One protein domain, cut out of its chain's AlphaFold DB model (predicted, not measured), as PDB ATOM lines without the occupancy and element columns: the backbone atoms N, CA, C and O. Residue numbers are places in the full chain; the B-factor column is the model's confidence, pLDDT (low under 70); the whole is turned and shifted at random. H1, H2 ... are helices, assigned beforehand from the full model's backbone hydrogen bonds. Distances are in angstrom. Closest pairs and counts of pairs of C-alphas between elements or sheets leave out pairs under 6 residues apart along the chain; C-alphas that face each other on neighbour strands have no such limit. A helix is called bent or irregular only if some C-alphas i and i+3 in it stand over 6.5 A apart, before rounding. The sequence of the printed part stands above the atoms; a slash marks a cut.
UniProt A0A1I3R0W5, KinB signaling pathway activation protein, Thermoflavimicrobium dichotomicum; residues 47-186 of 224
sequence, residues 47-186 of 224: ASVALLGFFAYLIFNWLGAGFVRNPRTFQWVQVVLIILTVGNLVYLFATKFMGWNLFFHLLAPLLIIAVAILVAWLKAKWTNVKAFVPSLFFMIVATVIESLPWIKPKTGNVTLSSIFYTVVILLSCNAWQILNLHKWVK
ATOM      1  N   ALA A  47       1.521  35.096 -17.871       97.69
ATOM      2  CA  ALA A  47       1.835  33.726 -17.460       97.69
ATOM      3  C   ALA A  47       2.907  33.659 -16.361       97.69
ATOM      4  O   ALA A  47       2.821  32.815 -15.473       97.69
ATOM      5  N   SER A  48       3.904  34.546 -16.394       97.69
ATOM      6  CA  SER A  48       4.939  34.631 -15.354       97.69
ATOM      7  C   SER A  48       4.354  35.086 -14.015       97.69
ATOM      8  O   SER A  48       4.681  34.519 -12.972       97.69
ATOM      9  N   VAL A  49       3.438  36.057 -14.045       97.81
ATOM     10  CA  VAL A  49       2.688  36.515 -12.868       97.81
ATOM     11  C   VAL A  49       1.800  35.397 -12.313       97.81
ATOM     12  O   VAL A  49       1.860  35.128 -11.117       97.81
ATOM     13  N   ALA A  50       1.079  34.669 -13.172       97.94
ATOM     14  CA  ALA A  50       0.296  33.492 -12.785       97.94
ATOM     15  C   ALA A  50       1.166  32.373 -12.177       97.94
ATOM     16  O   ALA A  50       0.777  31.698 -11.229       97.94
ATOM     17  N   LEU A  51       2.381  32.145 -12.692       97.44
ATOM     18  CA  LEU A  51       3.329  31.188 -12.101       97.44
ATOM     19  C   LEU A  51       3.731  31.600 -10.686       97.44
ATOM     20  O   LEU A  51       3.695  30.768  -9.777       97.44
ATOM     21  N   LEU A  52       4.079  32.874 -10.492       97.50
ATOM     22  CA  LEU A  52       4.408  33.412  -9.177       97.50
ATOM     23  C   LEU A  52       3.229  33.262  -8.205       97.50
ATOM     24  O   LEU A  52       3.416  32.752  -7.098       97.50
ATOM     25  N   GLY A  53       2.022  33.647  -8.625       96.88
ATOM     26  CA  GLY A  53       0.813  33.538  -7.812       96.88
ATOM     27  C   GLY A  53       0.467  32.093  -7.451       96.88
ATOM     28  O   GLY A  53       0.156  31.796  -6.295       96.88
ATOM     29  N   PHE A  54       0.639  31.152  -8.381       96.88
ATOM     30  CA  PHE A  54       0.454  29.730  -8.099       96.88
ATOM     31  C   PHE A  54       1.458  29.181  -7.086       96.88
ATOM     32  O   PHE A  54       1.070  28.449  -6.171       96.88
ATOM     33  N   PHE A  55       2.744  29.525  -7.200       95.31
ATOM     34  CA  PHE A  55       3.735  29.099  -6.209       95.31
ATOM     35  C   PHE A  55       3.461  29.708  -4.833       95.31
ATOM     36  O   PHE A  55       3.524  28.990  -3.832       95.31
ATOM     37  N   ALA A  56       3.085  30.988  -4.781       97.12
ATOM     38  CA  ALA A  56       2.659  31.634  -3.546       97.12
ATOM     39  C   ALA A  56       1.457  30.906  -2.922       97.12
ATOM     40  O   ALA A  56       1.465  30.625  -1.724       97.12
ATOM     41  N   TYR A  57       0.471  30.505  -3.730       96.69
ATOM     42  CA  TYR A  57      -0.660  29.703  -3.268       96.69
ATOM     43  C   TYR A  57      -0.240  28.332  -2.726       96.69
ATOM     44  O   TYR A  57      -0.744  27.917  -1.684       96.69
ATOM     45  N   LEU A  58       0.682  27.620  -3.382       94.44
ATOM     46  CA  LEU A  58       1.161  26.329  -2.875       94.44
ATOM     47  C   LEU A  58       1.807  26.471  -1.495       94.44
ATOM     48  O   LEU A  58       1.521  25.667  -0.608       94.44
ATOM     49  N   ILE A  59       2.638  27.500  -1.312       95.00
ATOM     50  CA  ILE A  59       3.273  27.804  -0.027       95.00
ATOM     51  C   ILE A  59       2.208  28.186   1.004       95.00
ATOM     52  O   ILE A  59       2.193  27.619   2.090       95.00
ATOM     53  N   PHE A  60       1.274  29.072   0.655       95.12
ATOM     54  CA  PHE A  60       0.170  29.477   1.527       95.12
ATOM     55  C   PHE A  60      -0.681  28.285   1.975       95.12
ATOM     56  O   PHE A  60      -0.959  28.125   3.161       95.12
ATOM     57  N   ASN A  61      -1.077  27.415   1.044       93.75
ATOM     58  CA  ASN A  61      -1.906  26.255   1.344       93.75
ATOM     59  C   ASN A  61      -1.143  25.212   2.173       93.75
ATOM     60  O   ASN A  61      -1.735  24.567   3.035       93.75
ATOM     61  N   TRP A  62       0.163  25.053   1.936       91.81
ATOM     62  CA  TRP A  62       1.017  24.175   2.734       91.81
ATOM     63  C   TRP A  62       1.213  24.707   4.159       91.81
ATOM     64  O   TRP A  62       0.965  23.975   5.116       91.81
ATOM     65  N   LEU A  63       1.575  25.986   4.309       93.62
ATOM     66  CA  LEU A  63       1.733  26.639   5.609       93.62
ATOM     67  C   LEU A  63       0.415  26.653   6.384       93.62
ATOM     68  O   LEU A  63       0.378  26.262   7.545       93.62
ATOM     69  N   GLY A  64      -0.684  27.044   5.742       90.12
ATOM     70  CA  GLY A  64      -1.992  27.134   6.382       90.12
ATOM     71  C   GLY A  64      -2.508  25.785   6.890       90.12
ATOM     72  O   GLY A  64      -2.992  25.703   8.017       90.12
ATOM     73  N   ALA A  65      -2.324  24.711   6.116       88.88
ATOM     74  CA  ALA A  65      -2.634  23.356   6.570       88.88
ATOM     75  C   ALA A  65      -1.695  22.865   7.691       88.88
ATOM     76  O   ALA A  65      -2.097  22.025   8.491       88.88
ATOM     77  N   GLY A  66      -0.459  23.374   7.751       89.44
ATOM     78  CA  GLY A  66       0.495  23.084   8.824       89.44
ATOM     79  C   GLY A  66       0.181  23.810  10.136       89.44
ATOM     80  O   GLY A  66       0.297  23.212  11.203       89.44
ATOM     81  N   PHE A  67      -0.254  25.072  10.072       90.94
ATOM     82  CA  PHE A  67      -0.605  25.877  11.248       90.94
ATOM     83  C   PHE A  67      -1.989  25.539  11.814       90.94
ATOM     84  O   PHE A  67      -2.175  25.504  13.030       90.94
ATOM     85  N   VAL A  68      -2.979  25.284  10.954       91.06
ATOM     86  CA  VAL A  68      -4.355  25.010  11.382       91.06
ATOM     87  C   VAL A  68      -4.583  23.504  11.468       91.06
ATOM     88  O   VAL A  68      -4.835  22.830  10.473       91.06
ATOM     89  N   ARG A  69      -4.566  22.974  12.696       85.06
ATOM     90  CA  ARG A  69      -4.701  21.531  12.966       85.06
ATOM     91  C   ARG A  69      -6.023  20.926  12.475       85.06
ATOM     92  O   ARG A  69      -6.067  19.740  12.157       85.06
ATOM     93  N   ASN A  70      -7.100  21.717  12.413       91.12
ATOM     94  CA  ASN A  70      -8.400  21.259  11.922       91.12
ATOM     95  C   ASN A  70      -8.614  21.631  10.440       91.12
ATOM     96  O   ASN A  70      -8.809  22.811  10.129       91.12
ATOM     97  N   PRO A  71      -8.690  20.653   9.515       87.56
ATOM     98  CA  PRO A  71      -8.831  20.930   8.085       87.56
ATOM     99  C   PRO A  71     -10.129  21.668   7.732       87.56
ATOM    100  O   PRO A  71     -10.146  22.448   6.784       87.56
ATOM    101  N   ARG A  72     -11.214  21.466   8.497       91.12
ATOM    102  CA  ARG A  72     -12.476  22.193   8.274       91.12
ATOM    103  C   ARG A  72     -12.332  23.678   8.592       91.12
ATOM    104  O   ARG A  72     -12.803  24.509   7.827       91.12
ATOM    105  N   THR A  73     -11.653  24.018   9.687       92.62
ATOM    106  CA  THR A  73     -11.394  25.416  10.061       92.62
ATOM    107  C   THR A  73     -10.574  26.122   8.986       92.62
ATOM    108  O   THR A  73     -10.898  27.243   8.612       92.62
ATOM    109  N   PHE A  74      -9.568  25.452   8.418       94.06
ATOM    110  CA  PHE A  74      -8.780  26.040   7.333       94.06
ATOM    111  C   PHE A  74      -9.606  26.278   6.057       94.06
ATOM    112  O   PHE A  74      -9.469  27.320   5.419       94.06
ATOM    113  N   GLN A  75     -10.519  25.363   5.715       93.69
ATOM    114  CA  GLN A  75     -11.463  25.576   4.611       93.69
ATOM    115  C   GLN A  75     -12.372  26.788   4.858       93.69
ATOM    116  O   GLN A  75     -12.596  27.569   3.938       93.69
ATOM    117  N   TRP A  76     -12.845  26.993   6.091       95.06
ATOM    118  CA  TRP A  76     -13.623  28.185   6.443       95.06
ATOM    119  C   TRP A  76     -12.830  29.479   6.263       95.06
ATOM    120  O   TRP A  76     -13.359  30.431   5.696       95.06
ATOM    121  N   VAL A  77     -11.553  29.501   6.658       95.44
ATOM    122  CA  VAL A  77     -10.671  30.657   6.419       95.44
ATOM    123  C   VAL A  77     -10.578  30.968   4.924       95.44
ATOM    124  O   VAL A  77     -10.736  32.120   4.530       95.44
ATOM    125  N   GLN A  78     -10.396  29.952   4.074       96.44
ATOM    126  CA  GLN A  78     -10.375  30.145   2.619       96.44
ATOM    127  C   GLN A  78     -11.694  30.724   2.091       96.44
ATOM    128  O   GLN A  78     -11.670  31.643   1.279       96.44
ATOM    129  N   VAL A  79     -12.842  30.238   2.573       97.38
ATOM    130  CA  VAL A  79     -14.160  30.762   2.178       97.38
ATOM    131  C   VAL A  79     -14.328  32.227   2.583       97.38
ATOM    132  O   VAL A  79     -14.751  33.037   1.762       97.38
ATOM    133  N   VAL A  80     -13.945  32.597   3.808       97.62
ATOM    134  CA  VAL A  80     -14.003  33.993   4.274       97.62
ATOM    135  C   VAL A  80     -13.127  34.894   3.402       97.62
ATOM    136  O   VAL A  80     -13.571  35.957   2.971       97.62
ATOM    137  N   LEU A  81     -11.910  34.454   3.075       97.50
ATOM    138  CA  LEU A  81     -11.008  35.201   2.199       97.50
ATOM    139  C   LEU A  81     -11.537  35.322   0.763       97.50
ATOM    140  O   LEU A  81     -11.357  36.371   0.146       97.50
ATOM    141  N   ILE A  82     -12.221  34.299   0.237       98.06
ATOM    142  CA  ILE A  82     -12.918  34.385  -1.055       98.06
ATOM    143  C   ILE A  82     -13.977  35.486  -1.000       98.06
ATOM    144  O   ILE A  82     -13.973  36.364  -1.857       98.06
ATOM    145  N   ILE A  83     -14.857  35.460   0.008       98.00
ATOM    146  CA  ILE A  83     -15.942  36.442   0.152       98.00
ATOM    147  C   ILE A  83     -15.366  37.856   0.259       98.00
ATOM    148  O   ILE A  83     -15.802  38.753  -0.462       98.00
ATOM    149  N   LEU A  84     -14.340  38.041   1.095       98.06
ATOM    150  CA  LEU A  84     -13.654  39.321   1.248       98.06
ATOM    151  C   LEU A  84     -13.061  39.797  -0.083       98.06
ATOM    152  O   LEU A  84     -13.228  40.956  -0.455       98.06
ATOM    153  N   THR A  85     -12.396  38.908  -0.819       97.69
ATOM    154  CA  THR A  85     -11.755  39.248  -2.095       97.69
ATOM    155  C   THR A  85     -12.781  39.602  -3.167       97.69
ATOM    156  O   THR A  85     -12.611  40.597  -3.866       97.69
ATOM    157  N   VAL A  86     -13.871  38.838  -3.275       96.75
ATOM    158  CA  VAL A  86     -14.966  39.119  -4.216       96.75
ATOM    159  C   VAL A  86     -15.644  40.445  -3.878       96.75
ATOM    160  O   VAL A  86     -15.841  41.264  -4.771       96.75
ATOM    161  N   GLY A  87     -15.944  40.697  -2.600       95.25
ATOM    162  CA  GLY A  87     -16.518  41.969  -2.157       95.25
ATOM    163  C   GLY A  87     -15.616  43.158  -2.497       95.25
ATOM    164  O   GLY A  87     -16.082  44.141  -3.071       95.25
ATOM    165  N   ASN A  88     -14.309  43.034  -2.241       95.19
ATOM    166  CA  ASN A  88     -13.327  44.053  -2.611       95.19
ATOM    167  C   ASN A  88     -13.219  44.240  -4.127       95.19
ATOM    168  O   ASN A  88     -13.108  45.371  -4.585       95.19
ATOM    169  N   LEU A  89     -13.280  43.164  -4.913       94.19
ATOM    170  CA  LEU A  89     -13.259  43.237  -6.373       94.19
ATOM    171  C   LEU A  89     -14.495  43.968  -6.917       94.19
ATOM    172  O   LEU A  89     -14.369  44.839  -7.772       94.19
ATOM    173  N   VAL A  90     -15.687  43.654  -6.411       92.44
ATOM    174  CA  VAL A  90     -16.924  44.338  -6.820       92.44
ATOM    175  C   VAL A  90     -16.877  45.810  -6.414       92.44
ATOM    176  O   VAL A  90     -17.140  46.676  -7.245       92.44
ATOM    177  N   TYR A  91     -16.458  46.109  -5.181       91.25
ATOM    178  CA  TYR A  91     -16.272  47.481  -4.703       91.25
ATOM    179  C   TYR A  91     -15.262  48.259  -5.558       91.25
ATOM    180  O   TYR A  91     -15.489  49.413  -5.924       91.25
ATOM    181  N   LEU A  92     -14.158  47.612  -5.930       90.12
ATOM    182  CA  LEU A  92     -13.115  48.176  -6.776       90.12
ATOM    183  C   LEU A  92     -13.662  48.613  -8.138       90.12
ATOM    184  O   LEU A  92     -13.349  49.709  -8.597       90.12
ATOM    185  N   PHE A  93     -14.481  47.776  -8.774       88.50
ATOM    186  CA  PHE A  93     -15.093  48.103 -10.061       88.50
ATOM    187  C   PHE A  93     -16.219  49.133  -9.917       88.50
ATOM    188  O   PHE A  93     -16.306  50.047 -10.733       88.50
ATOM    189  N   ALA A  94     -17.033  49.044  -8.863       86.81
ATOM    190  CA  ALA A  94     -18.107  49.999  -8.610       86.81
ATOM    191  C   ALA A  94     -17.582  51.423  -8.371       86.81
ATOM    192  O   ALA A  94     -18.119  52.379  -8.921       86.81
ATOM    193  N   THR A  95     -16.501  51.564  -7.601       86.06
ATOM    194  CA  THR A  95     -15.881  52.872  -7.329       86.06
ATOM    195  C   THR A  95     -15.120  53.420  -8.529       86.06
ATOM    196  O   THR A  95     -15.180  54.615  -8.801       86.06
ATOM    197  N   LYS A  96     -14.411  52.563  -9.274       79.62
ATOM    198  CA  LYS A  96     -13.594  53.000 -10.411       79.62
ATOM    199  C   LYS A  96     -14.425  53.475 -11.607       79.62
ATOM    200  O   LYS A  96     -13.977  54.353 -12.336       79.62
ATOM    201  N   PHE A  97     -15.603  52.892 -11.818       76.94
ATOM    202  CA  PHE A  97     -16.444  53.152 -12.992       76.94
ATOM    203  C   PHE A  97     -17.789  53.802 -12.629       76.94
ATOM    204  O   PHE A  97     -18.783  53.644 -13.341       76.94
ATOM    205  N   MET A  98     -17.828  54.526 -11.506       73.00
ATOM    206  CA  MET A  98     -19.022  55.220 -11.022       73.00
ATOM    207  C   MET A  98     -19.524  56.224 -12.076       73.00
ATOM    208  O   MET A  98     -18.769  57.076 -12.538       73.00
ATOM    209  N   GLY A  99     -20.792  56.097 -12.486       66.38
ATOM    210  CA  GLY A  99     -21.421  56.951 -13.507       66.38
ATOM    211  C   GLY A  99     -21.386  56.408 -14.942       66.38
ATOM    212  O   GLY A  99     -22.039  56.971 -15.814       66.38
ATOM    213  N   TRP A 100     -20.678  55.304 -15.203       65.06
ATOM    214  CA  TRP A 100     -20.778  54.562 -16.465       65.06
ATOM    215  C   TRP A 100     -21.776  53.412 -16.314       65.06
ATOM    216  O   TRP A 100     -22.250  53.125 -15.215       65.06
ATOM    217  N   ASN A 101     -22.114  52.740 -17.415       75.38
ATOM    218  CA  ASN A 101     -23.065  51.633 -17.402       75.38
ATOM    219  C   ASN A 101     -22.492  50.462 -16.565       75.38
ATOM    220  O   ASN A 101     -21.693  49.650 -17.044       75.38
ATOM    221  N   LEU A 102     -22.827  50.450 -15.269       72.69
ATOM    222  CA  LEU A 102     -22.201  49.647 -14.208       72.69
ATOM    223  C   LEU A 102     -22.227  48.147 -14.529       72.69
ATOM    224  O   LEU A 102     -21.288  47.417 -14.215       72.69
ATOM    225  N   PHE A 103     -23.272  47.713 -15.234       78.50
ATOM    226  CA  PHE A 103     -23.464  46.336 -15.672       78.50
ATOM    227  C   PHE A 103     -22.288  45.802 -16.505       78.50
ATOM    228  O   PHE A 103     -21.769  44.724 -16.219       78.50
ATOM    229  N   PHE A 104     -21.799  46.572 -17.482       78.69
ATOM    230  CA  PHE A 104     -20.688  46.138 -18.340       78.69
ATOM    231  C   PHE A 104     -19.364  46.033 -17.580       78.69
ATOM    232  O   PHE A 104     -18.520  45.200 -17.902       78.69
ATOM    233  N   HIS A 105     -19.191  46.832 -16.531       80.00
ATOM    234  CA  HIS A 105     -17.978  46.830 -15.721       80.00
ATOM    235  C   HIS A 105     -17.950  45.649 -14.742       80.00
ATOM    236  O   HIS A 105     -16.886  45.096 -14.475       80.00
ATOM    237  N   LEU A 106     -19.116  45.193 -14.274       86.69
ATOM    238  CA  LEU A 106     -19.240  44.005 -13.424       86.69
ATOM    239  C   LEU A 106     -19.053  42.682 -14.177       86.69
ATOM    240  O   LEU A 106     -18.876  41.638 -13.546       86.69
ATOM    241  N   LEU A 107     -19.015  42.712 -15.510       89.75
ATOM    242  CA  LEU A 107     -18.831  41.516 -16.323       89.75
ATOM    243  C   LEU A 107     -17.448  40.865 -16.108       89.75
ATOM    244  O   LEU A 107     -17.351  39.641 -16.128       89.75
ATOM    245  N   ALA A 108     -16.389  41.639 -15.833       89.94
ATOM    246  CA  ALA A 108     -15.058  41.085 -15.556       89.94
ATOM    247  C   ALA A 108     -14.993  40.345 -14.198       89.94
ATOM    248  O   ALA A 108     -14.581  39.182 -14.179       89.94
ATOM    249  N   PRO A 109     -15.455  40.933 -13.073       92.75
ATOM    250  CA  PRO A 109     -15.648  40.201 -11.819       92.75
ATOM    251  C   PRO A 109     -16.516  38.947 -11.972       92.75
ATOM    252  O   PRO A 109     -16.159  37.881 -11.468       92.75
ATOM    253  N   LEU A 110     -17.631  39.055 -12.703       94.69
ATOM    254  CA  LEU A 110     -18.542  37.937 -12.936       94.69
ATOM    255  C   LEU A 110     -17.863  36.801 -13.712       94.69
ATOM    256  O   LEU A 110     -18.010  35.636 -13.344       94.69
ATOM    257  N   LEU A 111     -17.072  37.138 -14.736       95.75
ATOM    258  CA  LEU A 111     -16.287  36.179 -15.512       95.75
ATOM    259  C   LEU A 111     -15.303  35.408 -14.621       95.75
ATOM    260  O   LEU A 111     -15.238  34.183 -14.710       95.75
ATOM    261  N   ILE A 112     -14.577  36.100 -13.734       97.00
ATOM    262  CA  ILE A 112     -13.637  35.460 -12.797       97.00
ATOM    263  C   ILE A 112     -14.373  34.458 -11.906       97.00
ATOM    264  O   ILE A 112     -13.941  33.313 -11.790       97.00
ATOM    265  N   ILE A 113     -15.501  34.859 -11.312       97.88
ATOM    266  CA  ILE A 113     -16.277  34.003 -10.405       97.88
ATOM    267  C   ILE A 113     -16.829  32.781 -11.149       97.88
ATOM    268  O   ILE A 113     -16.666  31.653 -10.685       97.88
ATOM    269  N   ALA A 114     -17.440  32.985 -12.320       98.00
ATOM    270  CA  ALA A 114     -18.034  31.910 -13.109       98.00
ATOM    271  C   ALA A 114     -16.985  30.874 -13.546       98.00
ATOM    272  O   ALA A 114     -17.168  29.671 -13.341       98.00
ATOM    273  N   VAL A 115     -15.850  31.334 -14.085       98.25
ATOM    274  CA  VAL A 115     -14.754  30.451 -14.504       98.25
ATOM    275  C   VAL A 115     -14.121  29.758 -13.298       98.25
ATOM    276  O   VAL A 115     -13.833  28.563 -13.367       98.25
ATOM    277  N   ALA A 116     -13.948  30.452 -12.172       98.31
ATOM    278  CA  ALA A 116     -13.392  29.856 -10.964       98.31
ATOM    279  C   ALA A 116     -14.265  28.719 -10.415       98.31
ATOM    280  O   ALA A 116     -13.733  27.661 -10.073       98.31
ATOM    281  N   ILE A 117     -15.591  28.897 -10.383       98.38
ATOM    282  CA  ILE A 117     -16.538  27.848  -9.974       98.38
ATOM    283  C   ILE A 117     -16.440  26.647 -10.915       98.38
ATOM    284  O   ILE A 117     -16.296  25.515 -10.447       98.38
ATOM    285  N   LEU A 118     -16.459  26.885 -12.231       98.31
ATOM    286  CA  LEU A 118     -16.350  25.826 -13.234       98.31
ATOM    287  C   LEU A 118     -15.048  25.029 -13.071       98.31
ATOM    288  O   LEU A 118     -15.069  23.801 -13.004       98.31
ATOM    289  N   VAL A 119     -13.909  25.715 -12.969       98.31
ATOM    290  CA  VAL A 119     -12.591  25.079 -12.840       98.31
ATOM    291  C   VAL A 119     -12.461  24.331 -11.514       98.31
ATOM    292  O   VAL A 119     -11.968  23.201 -11.497       98.31
ATOM    293  N   ALA A 120     -12.931  24.908 -10.405       97.81
ATOM    294  CA  ALA A 120     -12.931  24.245  -9.104       97.81
ATOM    295  C   ALA A 120     -13.802  22.981  -9.111       97.81
ATOM    296  O   ALA A 120     -13.404  21.949  -8.566       97.81
ATOM    297  N   TRP A 121     -14.956  23.031  -9.781       98.00
ATOM    298  CA  TRP A 121     -15.829  21.877  -9.967       98.00
ATOM    299  C   TRP A 121     -15.167  20.782 -10.813       98.00
ATOM    300  O   TRP A 121     -15.122  19.624 -10.389       98.00
ATOM    301  N   LEU A 122     -14.567  21.136 -11.956       97.38
ATOM    302  CA  LEU A 122     -13.806  20.196 -12.790       97.38
ATOM    303  C   LEU A 122     -12.670  19.543 -11.996       97.38
ATOM    304  O   LEU A 122     -12.484  18.325 -12.041       97.38
ATOM    305  N   LYS A 123     -11.941  20.337 -11.207       95.94
ATOM    306  CA  LYS A 123     -10.855  19.846 -10.360       95.94
ATOM    307  C   LYS A 123     -11.351  18.861  -9.306       95.94
ATOM    308  O   LYS A 123     -10.729  17.810  -9.120       95.94
ATOM    309  N   ALA A 124     -12.452  19.184  -8.633       95.62
ATOM    310  CA  ALA A 124     -13.069  18.319  -7.635       95.62
ATOM    311  C   ALA A 124     -13.525  16.992  -8.256       95.62
ATOM    312  O   ALA A 124     -13.234  15.930  -7.705       95.62
ATOM    313  N   LYS A 125     -14.134  17.049  -9.449       94.81
ATOM    314  CA  LYS A 125     -14.559  15.874 -10.222       94.81
ATOM    315  C   LYS A 125     -13.389  14.970 -10.621       94.81
ATOM    316  O   LYS A 125     -13.524  13.753 -10.590       94.81
ATOM    317  N   TRP A 126     -12.237  15.536 -10.988       92.44
ATOM    318  CA  TRP A 126     -11.065  14.759 -11.425       92.44
ATOM    319  C   TRP A 126     -10.200  14.215 -10.285       92.44
ATOM    320  O   TRP A 126      -9.331  13.378 -10.529       92.44
ATOM    321  N   THR A 127     -10.366  14.717  -9.057       92.50
ATOM    322  CA  THR A 127      -9.468  14.380  -7.943       92.50
ATOM    323  C   THR A 127     -10.212  13.954  -6.683       92.50
ATOM    324  O   THR A 127     -10.232  12.771  -6.359       92.50
ATOM    325  N   ASN A 128     -10.781  14.901  -5.942       91.56
ATOM    326  CA  ASN A 128     -11.559  14.663  -4.732       91.56
ATOM    327  C   ASN A 128     -12.437  15.892  -4.454       91.56
ATOM    328  O   ASN A 128     -11.984  17.022  -4.637       91.56
ATOM    329  N   VAL A 129     -13.642  15.687  -3.918       91.19
ATOM    330  CA  VAL A 129     -14.562  16.754  -3.476       91.19
ATOM    331  C   VAL A 129     -13.883  17.766  -2.542       91.19
ATOM    332  O   VAL A 129     -14.105  18.968  -2.658       91.19
ATOM    333  N   LYS A 130     -12.970  17.316  -1.670       91.06
ATOM    334  CA  LYS A 130     -12.208  18.190  -0.756       91.06
ATOM    335  C   LYS A 130     -11.299  19.201  -1.471       91.06
ATOM    336  O   LYS A 130     -10.887  20.174  -0.845       91.06
ATOM    337  N   ALA A 131     -10.987  18.990  -2.752       92.75
ATOM    338  CA  ALA A 131     -10.181  19.905  -3.556       92.75
ATOM    339  C   ALA A 131     -10.979  21.108  -4.085       92.75
ATOM    340  O   ALA A 131     -10.360  22.032  -4.609       92.75
ATOM    341  N   PHE A 132     -12.312  21.127  -3.946       96.81
ATOM    342  CA  PHE A 132     -13.155  22.214  -4.446       96.81
ATOM    343  C   PHE A 132     -12.794  23.564  -3.818       96.81
ATOM    344  O   PHE A 132     -12.396  24.474  -4.537       96.81
ATOM    345  N   VAL A 133     -12.862  23.674  -2.485       96.56
ATOM    346  CA  VAL A 133     -12.629  24.945  -1.772       96.56
ATOM    347  C   VAL A 133     -11.217  25.498  -2.018       96.56
ATOM    348  O   VAL A 133     -11.126  26.655  -2.424       96.56
ATOM    349  N   PRO A 134     -10.128  24.706  -1.912       95.94
ATOM    350  CA  PRO A 134      -8.787  25.217  -2.207       95.94
ATOM    351  C   PRO A 134      -8.612  25.668  -3.662       95.94
ATOM    352  O   PRO A 134      -7.956  26.670  -3.936       95.94
ATOM    353  N   SER A 135      -9.233  24.959  -4.610       97.31
ATOM    354  CA  SER A 135      -9.161  25.328  -6.029       97.31
ATOM    355  C   SER A 135      -9.966  26.588  -6.329       97.31
ATOM    356  O   SER A 135      -9.499  27.429  -7.088       97.31
ATOM    357  N   LEU A 136     -11.142  26.741  -5.714       98.38
ATOM    358  CA  LEU A 136     -11.959  27.945  -5.827       98.38
ATOM    359  C   LEU A 136     -11.234  29.153  -5.224       98.38
ATOM    360  O   LEU A 136     -11.183  30.209  -5.848       98.38
ATOM    361  N   PHE A 137     -10.618  28.969  -4.053       98.25
ATOM    362  CA  PHE A 137      -9.785  29.979  -3.408       98.25
ATOM    363  C   PHE A 137      -8.664  30.435  -4.332       98.25
ATOM    364  O   PHE A 137      -8.546  31.626  -4.588       98.25
ATOM    365  N   PHE A 138      -7.885  29.499  -4.877       98.25
ATOM    366  CA  PHE A 138      -6.804  29.837  -5.795       98.25
ATOM    367  C   PHE A 138      -7.323  30.584  -7.029       98.25
ATOM    368  O   PHE A 138      -6.853  31.677  -7.331       98.25
ATOM    369  N   MET A 139      -8.334  30.032  -7.707       98.38
ATOM    370  CA  MET A 139      -8.854  30.604  -8.948       98.38
ATOM    371  C   MET A 139      -9.442  32.007  -8.772       98.38
ATOM    372  O   MET A 139      -9.367  32.798  -9.705       98.38
ATOM    373  N   ILE A 140     -10.012  32.327  -7.608       98.25
ATOM    374  CA  ILE A 140     -10.521  33.673  -7.317       98.25
ATOM    375  C   ILE A 140      -9.395  34.562  -6.793       98.25
ATOM    376  O   ILE A 140      -9.074  35.574  -7.407       98.25
ATOM    377  N   VAL A 141      -8.797  34.202  -5.658       98.19
ATOM    378  CA  VAL A 141      -7.918  35.100  -4.902       98.19
ATOM    379  C   VAL A 141      -6.620  35.374  -5.648       98.19
ATOM    380  O   VAL A 141      -6.224  36.534  -5.746       98.19
ATOM    381  N   ALA A 142      -5.990  34.345  -6.224       97.31
ATOM    382  CA  ALA A 142      -4.759  34.536  -6.981       97.31
ATOM    383  C   ALA A 142      -5.029  35.378  -8.232       97.31
ATOM    384  O   ALA A 142      -4.427  36.434  -8.382       97.31
ATOM    385  N   THR A 143      -6.027  35.009  -9.046       97.81
ATOM    386  CA  THR A 143      -6.395  35.769 -10.255       97.81
ATOM    387  C   THR A 143      -6.728  37.229  -9.947       97.81
ATOM    388  O   THR A 143      -6.307  38.122 -10.678       97.81
ATOM    389  N   VAL A 144      -7.463  37.505  -8.863       97.06
ATOM    390  CA  VAL A 144      -7.783  38.883  -8.471       97.06
ATOM    391  C   VAL A 144      -6.515  39.651  -8.137       97.06
ATOM    392  O   VAL A 144      -6.302  40.703  -8.735       97.06
ATOM    393  N   ILE A 145      -5.659  39.120  -7.259       96.88
ATOM    394  CA  ILE A 145      -4.394  39.764  -6.871       96.88
ATOM    395  C   ILE A 145      -3.494  39.985  -8.093       96.88
ATOM    396  O   ILE A 145      -2.953  41.074  -8.273       96.88
ATOM    397  N   GLU A 146      -3.377  38.980  -8.957       96.69
ATOM    398  CA  GLU A 146      -2.588  39.024 -10.190       96.69
ATOM    399  C   GLU A 146      -3.123  40.056 -11.184       96.69
ATOM    400  O   GLU A 146      -2.341  40.700 -11.869       96.69
ATOM    401  N   SER A 147      -4.440  40.256 -11.248       94.62
ATOM    402  CA  SER A 147      -5.063  41.235 -12.145       94.62
ATOM    403  C   SER A 147      -5.008  42.681 -11.631       94.62
ATOM    404  O   SER A 147      -5.256  43.611 -12.403       94.62
ATOM    405  N   LEU A 148      -4.649  42.913 -10.360       93.00
ATOM    406  CA  LEU A 148      -4.640  44.254  -9.758       93.00
ATOM    407  C   LEU A 148      -3.802  45.289 -10.527       93.00
ATOM    408  O   LEU A 148      -4.318  46.392 -10.712       93.00
ATOM    409  N   PRO A 149      -2.581  44.997 -11.021       91.12
ATOM    410  CA  PRO A 149      -1.798  45.970 -11.787       91.12
ATOM    411  C   PRO A 149      -2.499  46.449 -13.064       91.12
ATOM    412  O   PRO A 149      -2.283  47.578 -13.497       91.12
ATOM    413  N   TRP A 150      -3.369  45.618 -13.645       90.06
ATOM    414  CA  TRP A 150      -4.146  45.944 -14.841       90.06
ATOM    415  C   TRP A 150      -5.484  46.607 -14.506       90.06
ATOM    416  O   TRP A 150      -5.961  47.453 -15.257       90.06
ATOM    417  N   ILE A 151      -6.081  46.289 -13.355       89.12
ATOM    418  CA  ILE A 151      -7.301  46.963 -12.890       89.12
ATOM    419  C   ILE A 151      -6.983  48.338 -12.296       89.12
ATOM    420  O   ILE A 151      -7.783  49.253 -12.437       89.12
ATOM    421  N   LYS A 152      -5.838  48.538 -11.647       86.88
ATOM    422  CA  LYS A 152      -5.403  49.823 -11.080       86.88
ATOM    423  C   LYS A 152      -3.935  50.077 -11.442       86.88
ATOM    424  O   LYS A 152      -3.063  49.928 -10.583       86.88
ATOM    425  N   PRO A 153      -3.644  50.454 -12.699       84.19
ATOM    426  CA  PRO A 153      -2.294  50.839 -13.068       84.19
ATOM    427  C   PRO A 153      -1.900  52.135 -12.358       84.19
ATOM    428  O   PRO A 153      -2.742  52.987 -12.075       84.19
ATOM    429  N   LYS A 154      -0.601  52.286 -12.083       80.56
ATOM    430  CA  LYS A 154      -0.047  53.498 -11.453       80.56
ATOM    431  C   LYS A 154      -0.143  54.731 -12.358       80.56
ATOM    432  O   LYS A 154      -0.236  55.841 -11.848       80.56
ATOM    433  N   THR A 155      -0.136  54.527 -13.676       73.69
ATOM    434  CA  THR A 155      -0.148  55.594 -14.682       73.69
ATOM    435  C   THR A 155      -0.943  55.141 -15.907       73.69
ATOM    436  O   THR A 155      -0.813  53.992 -16.330       73.69
ATOM    437  N   GLY A 156      -1.718  56.052 -16.500       70.62
ATOM    438  CA  GLY A 156      -2.446  55.833 -17.755       70.62
ATOM    439  C   GLY A 156      -3.921  55.451 -17.589       70.62
ATOM    440  O   GLY A 156      -4.357  54.969 -16.543       70.62
ATOM    441  N   ASN A 157      -4.692  55.672 -18.656       70.56
ATOM    442  CA  ASN A 157      -6.089  55.259 -18.742       70.56
ATOM    443  C   ASN A 157      -6.173  53.794 -19.178       70.56
ATOM    444  O   ASN A 157      -5.462  53.364 -20.085       70.56
ATOM    445  N   VAL A 158      -7.054  53.031 -18.535       74.06
ATOM    446  CA  VAL A 158      -7.243  51.597 -18.795       74.06
ATOM    447  C   VAL A 158      -8.637  51.358 -19.328       74.06
ATOM    448  O   VAL A 158      -9.625  51.649 -18.654       74.06
ATOM    449  N   THR A 159      -8.693  50.781 -20.519       83.81
ATOM    450  CA  THR A 159      -9.937  50.387 -21.170       83.81
ATOM    451  C   THR A 159     -10.418  49.051 -20.617       83.81
ATOM    452  O   THR A 159      -9.623  48.166 -20.289       83.81
ATOM    453  N   LEU A 160     -11.738  48.873 -20.569       84.06
ATOM    454  CA  LEU A 160     -12.373  47.624 -20.152       84.06
ATOM    455  C   LEU A 160     -11.849  46.418 -20.962       84.06
ATOM    456  O   LEU A 160     -11.528  45.383 -20.382       84.06
ATOM    457  N   SER A 161     -11.646  46.578 -22.275       86.75
ATOM    458  CA  SER A 161     -11.082  45.545 -23.158       86.75
ATOM    459  C   SER A 161      -9.689  45.074 -22.730       86.75
ATOM    460  O   SER A 161      -9.404  43.883 -22.801       86.75
ATOM    461  N   SER A 162      -8.832  45.976 -22.234       87.56
ATOM    462  CA  SER A 162      -7.493  45.626 -21.743       87.56
ATOM    463  C   SER A 162      -7.559  44.804 -20.456       87.56
ATOM    464  O   SER A 162      -6.798  43.852 -20.298       87.56
ATOM    465  N   ILE A 163      -8.505  45.123 -19.564       90.81
ATOM    466  CA  ILE A 163      -8.751  44.347 -18.341       90.81
ATOM    467  C   ILE A 163      -9.224  42.937 -18.713       90.81
ATOM    468  O   ILE A 163      -8.641  41.957 -18.246       90.81
ATOM    469  N   PHE A 164     -10.221  42.821 -19.599       92.19
ATOM    470  CA  PHE A 164     -10.714  41.525 -20.077       92.19
ATOM    471  C   PHE A 164      -9.620  40.694 -20.735       92.19
ATOM    472  O   PHE A 164      -9.461  39.524 -20.396       92.19
ATOM    473  N   TYR A 165      -8.835  41.308 -21.619       92.69
ATOM    474  CA  TYR A 165      -7.694  40.674 -22.269       92.69
ATOM    475  C   TYR A 165      -6.758  40.018 -21.246       92.69
ATOM    476  O   TYR A 165      -6.463  38.829 -21.347       92.69
ATOM    477  N   THR A 166      -6.365  40.750 -20.201       94.19
ATOM    478  CA  THR A 166      -5.449  40.220 -19.180       94.19
ATOM    479  C   THR A 166      -6.095  39.187 -18.266       94.19
ATOM    480  O   THR A 166      -5.485  38.160 -17.973       94.19
ATOM    481  N   VAL A 167      -7.352  39.400 -17.866       95.81
ATOM    482  CA  VAL A 167      -8.092  38.479 -16.995       95.81
ATOM    483  C   VAL A 167      -8.284  37.126 -17.675       95.81
ATOM    484  O   VAL A 167      -8.103  36.097 -17.032       95.81
ATOM    485  N   VAL A 168      -8.589  37.097 -18.975       96.38
ATOM    486  CA  VAL A 168      -8.754  35.843 -19.727       96.38
ATOM    487  C   VAL A 168      -7.437  35.064 -19.810       96.38
ATOM    488  O   VAL A 168      -7.438  33.842 -19.633       96.38
ATOM    489  N   ILE A 169      -6.308  35.748 -20.029       97.12
ATOM    490  CA  ILE A 169      -4.984  35.107 -20.046       97.12
ATOM    491  C   ILE A 169      -4.657  34.519 -18.668       97.12
ATOM    492  O   ILE A 169      -4.290  33.345 -18.582       97.12
ATOM    493  N   LEU A 170      -4.833  35.303 -17.597       97.81
ATOM    494  CA  LEU A 170      -4.577  34.871 -16.219       97.81
ATOM    495  C   LEU A 170      -5.462  33.682 -15.830       97.81
ATOM    496  O   LEU A 170      -4.946  32.657 -15.394       97.81
ATOM    497  N   LEU A 171      -6.775  33.761 -16.077       98.12
ATOM    498  CA  LEU A 171      -7.714  32.667 -15.808       98.12
ATOM    499  C   LEU A 171      -7.312  31.383 -16.530       98.12
ATOM    500  O   LEU A 171      -7.369  30.307 -15.939       98.12
ATOM    501  N   SER A 172      -6.884  31.485 -17.787       98.19
ATOM    502  CA  SER A 172      -6.468  30.323 -18.574       98.19
ATOM    503  C   SER A 172      -5.179  29.698 -18.036       98.19
ATOM    504  O   SER A 172      -5.094  28.474 -17.907       98.19
ATOM    505  N   CYS A 173      -4.196  30.526 -17.666       98.19
ATOM    506  CA  CYS A 173      -2.949  30.065 -17.056       98.19
ATOM    507  C   CYS A 173      -3.211  29.402 -15.696       98.19
ATOM    508  O   CYS A 173      -2.804  28.258 -15.481       98.19
ATOM    509  N   ASN A 174      -3.967  30.066 -14.819       98.31
ATOM    510  CA  ASN A 174      -4.325  29.565 -13.492       98.31
ATOM    511  C   ASN A 174      -5.139  28.272 -13.581       98.31
ATOM    512  O   ASN A 174      -4.840  27.295 -12.886       98.31
ATOM    513  N   ALA A 175      -6.111  28.208 -14.496       98.06
ATOM    514  CA  ALA A 175      -6.884  26.999 -14.750       98.06
ATOM    515  C   ALA A 175      -5.980  25.845 -15.190       98.06
ATOM    516  O   ALA A 175      -6.060  24.749 -14.629       98.06
ATOM    517  N   TRP A 176      -5.076  26.083 -16.147       96.88
ATOM    518  CA  TRP A 176      -4.128  25.070 -16.606       96.88
ATOM    519  C   TRP A 176      -3.262  24.533 -15.464       96.88
ATOM    520  O   TRP A 176      -3.115  23.312 -15.312       96.88
ATOM    521  N   GLN A 177      -2.722  25.428 -14.639       96.38
ATOM    522  CA  GLN A 177      -1.872  25.094 -13.504       96.38
ATOM    523  C   GLN A 177      -2.611  24.242 -12.464       96.38
ATOM    524  O   GLN A 177      -2.183  23.118 -12.165       96.38
ATOM    525  N   ILE A 178      -3.749  24.724 -11.949       96.00
ATOM    526  CA  ILE A 178      -4.486  24.037 -10.882       96.00
ATOM    527  C   ILE A 178      -5.069  22.712 -11.366       96.00
ATOM    528  O   ILE A 178      -4.992  21.699 -10.657       96.00
ATOM    529  N   LEU A 179      -5.585  22.663 -12.597       95.56
ATOM    530  CA  LEU A 179      -6.144  21.445 -13.167       95.56
ATOM    531  C   LEU A 179      -5.064  20.399 -13.387       95.56
ATOM    532  O   LEU A 179      -5.258  19.255 -12.984       95.56
ATOM    533  N   ASN A 180      -3.896  20.755 -13.918       92.38
ATOM    534  CA  ASN A 180      -2.864  19.764 -14.209       92.38
ATOM    535  C   ASN A 180      -2.002  19.370 -13.002       92.38
ATOM    536  O   ASN A 180      -1.394  18.303 -13.052       92.38
ATOM    537  N   LEU A 181      -2.010  20.120 -11.891       88.06
ATOM    538  CA  LEU A 181      -1.176  19.853 -10.704       88.06
ATOM    539  C   LEU A 181      -1.150  18.372 -10.271       88.06
ATOM    540  O   LEU A 181      -0.094  17.794 -10.019       88.06
ATOM    541  N   HIS A 182      -2.313  17.717 -10.242       83.62
ATOM    542  CA  HIS A 182      -2.437  16.327  -9.791       83.62
ATOM    543  C   HIS A 182      -1.722  15.314 -10.703       83.62
ATOM    544  O   HIS A 182      -1.274  14.274 -10.221       83.62
ATOM    545  N   LYS A 183      -1.575  15.608 -12.000       82.12
ATOM    546  CA  LYS A 183      -0.878  14.738 -12.961       82.12
ATOM    547  C   LYS A 183       0.631  14.713 -12.708       82.12
ATOM    548  O   LYS A 183       1.284  13.702 -12.950       82.12
ATOM    549  N   TRP A 184       1.180  15.806 -12.180       73.12
ATOM    550  CA  TRP A 184       2.623  15.982 -11.990       73.12
ATOM    551  C   TRP A 184       3.106  15.619 -10.583       73.12
ATOM    552  O   TRP A 184       4.277  15.270 -10.398       73.12
ATOM    553  N   VAL A 185       2.203  15.659  -9.598       74.69
ATOM    554  CA  VAL A 185       2.486  15.280  -8.206       74.69
ATOM    555  C   VAL A 185       2.362  13.769  -7.979       74.69
ATOM    556  O   VAL A 185       3.062  13.238  -7.114       74.69
ATOM    557  N   LYS A 186       1.554  13.046  -8.776       67.31
ATOM    558  CA  LYS A 186       1.461  11.578  -8.690       67.31
ATOM    559  C   LYS A 186       2.847  10.940  -8.861       67.31
ATOM    560  O   LYS A 186       3.522  11.124  -9.878       67.31
TER     561      LYS A 186
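Overview. This is residues 47 to 186 of the 224 residues of the protein "KinB signaling pathway activation protein" of Thermoflavimicrobium dichotomicum (UniProt A0A1I3R0W5). An elongated five-helix body has H4 running through its middle; H2, H3 and H5 pack round H4, and H1 crosses it steeply on the side away from H3. H2 to H5 make an up-and-down bundle, each running against the one before it. The 140 printed residues hold five named helices, H1 to H5 in chain order, and no named strand; the class is all helix. The whole is compact, with a radius of gyration of the C-alphas of 15.5 A and spans of 47 by 28 by 26 A.

Arrangement. Start at H2, residues 71 to 96, and look for H4, residues 129 to 151: they touch, closest at the C-alphas of Ile 82 and Phe 137, 5.9 A, at a shallow tilt of 28 degrees, the same way. H4 is the hub, touching four helices. Look next at H3, residues 102 to 126, which touches H4, closest at the C-alphas of Ala 120 and Ser 135, 5.0 A; this hairpin has a shallow tilt of 33 degrees, only just short of steep. H2 and H3 are also a hairpin and touch with residues 86 to 94 and 102 to 109 alone, closest at the C-alphas of Phe 93 and His 105, 6.5 A. H5, residues 160 to 185, forms a hairpin with H4, closest at the C-alphas of Trp 150 and Ile 163, 6.0 A. H5 also touches H3, closest at the C-alphas of Lys 123 and Leu 179, 5.7 A, at a shallow tilt of 9 degrees. H2 and H5 are apart. H1, residues 47 to 67, touches H4 at a steep tilt of 46 degrees, closest at the C-alphas of Gly 53 and Ala 142, 5.7 A. H1 and H2 only just touch, only at the corner, with 3 pairs of C-alphas within 8 A, the closest being those of Ala 65 and Phe 74, 6.7 A. Every O i to N i+4 pair is within hydrogen-bond range in H1 and H2, against 19 of 21 in H3, 14 of 19 in H4 and 19 of 22 in H5.

Along the chain. Find C-alpha 71 at (-8.831, 20.930, 8.085); from there H2 runs 37.3 A to C-alpha 96. H3 spans 36.7 A, with a kink of 34 degrees near residue 109. H4 spans 32.5 A and is irregular, C-alphas 146 and 149 being 7.2 A apart. H5 runs 37.5 A to C-alpha 185 at (2.486, 15.280, -8.206); it is irregular too, C-alphas 179 and 182 being 7.2 A apart. H1 begins at C-alpha 47, (1.835, 33.726, -17.460), and spans 29.9 A.

Size, cuts and confidence. The C-alphas farthest apart are those of Gly 99 and Lys 186, 51.0 A. The printed part has no cut; the link H4 to H5 is short, and the other three are tight. Mean pLDDT of the printed part is 91.5; look for values under 70 at residues 99 to 100 and 186.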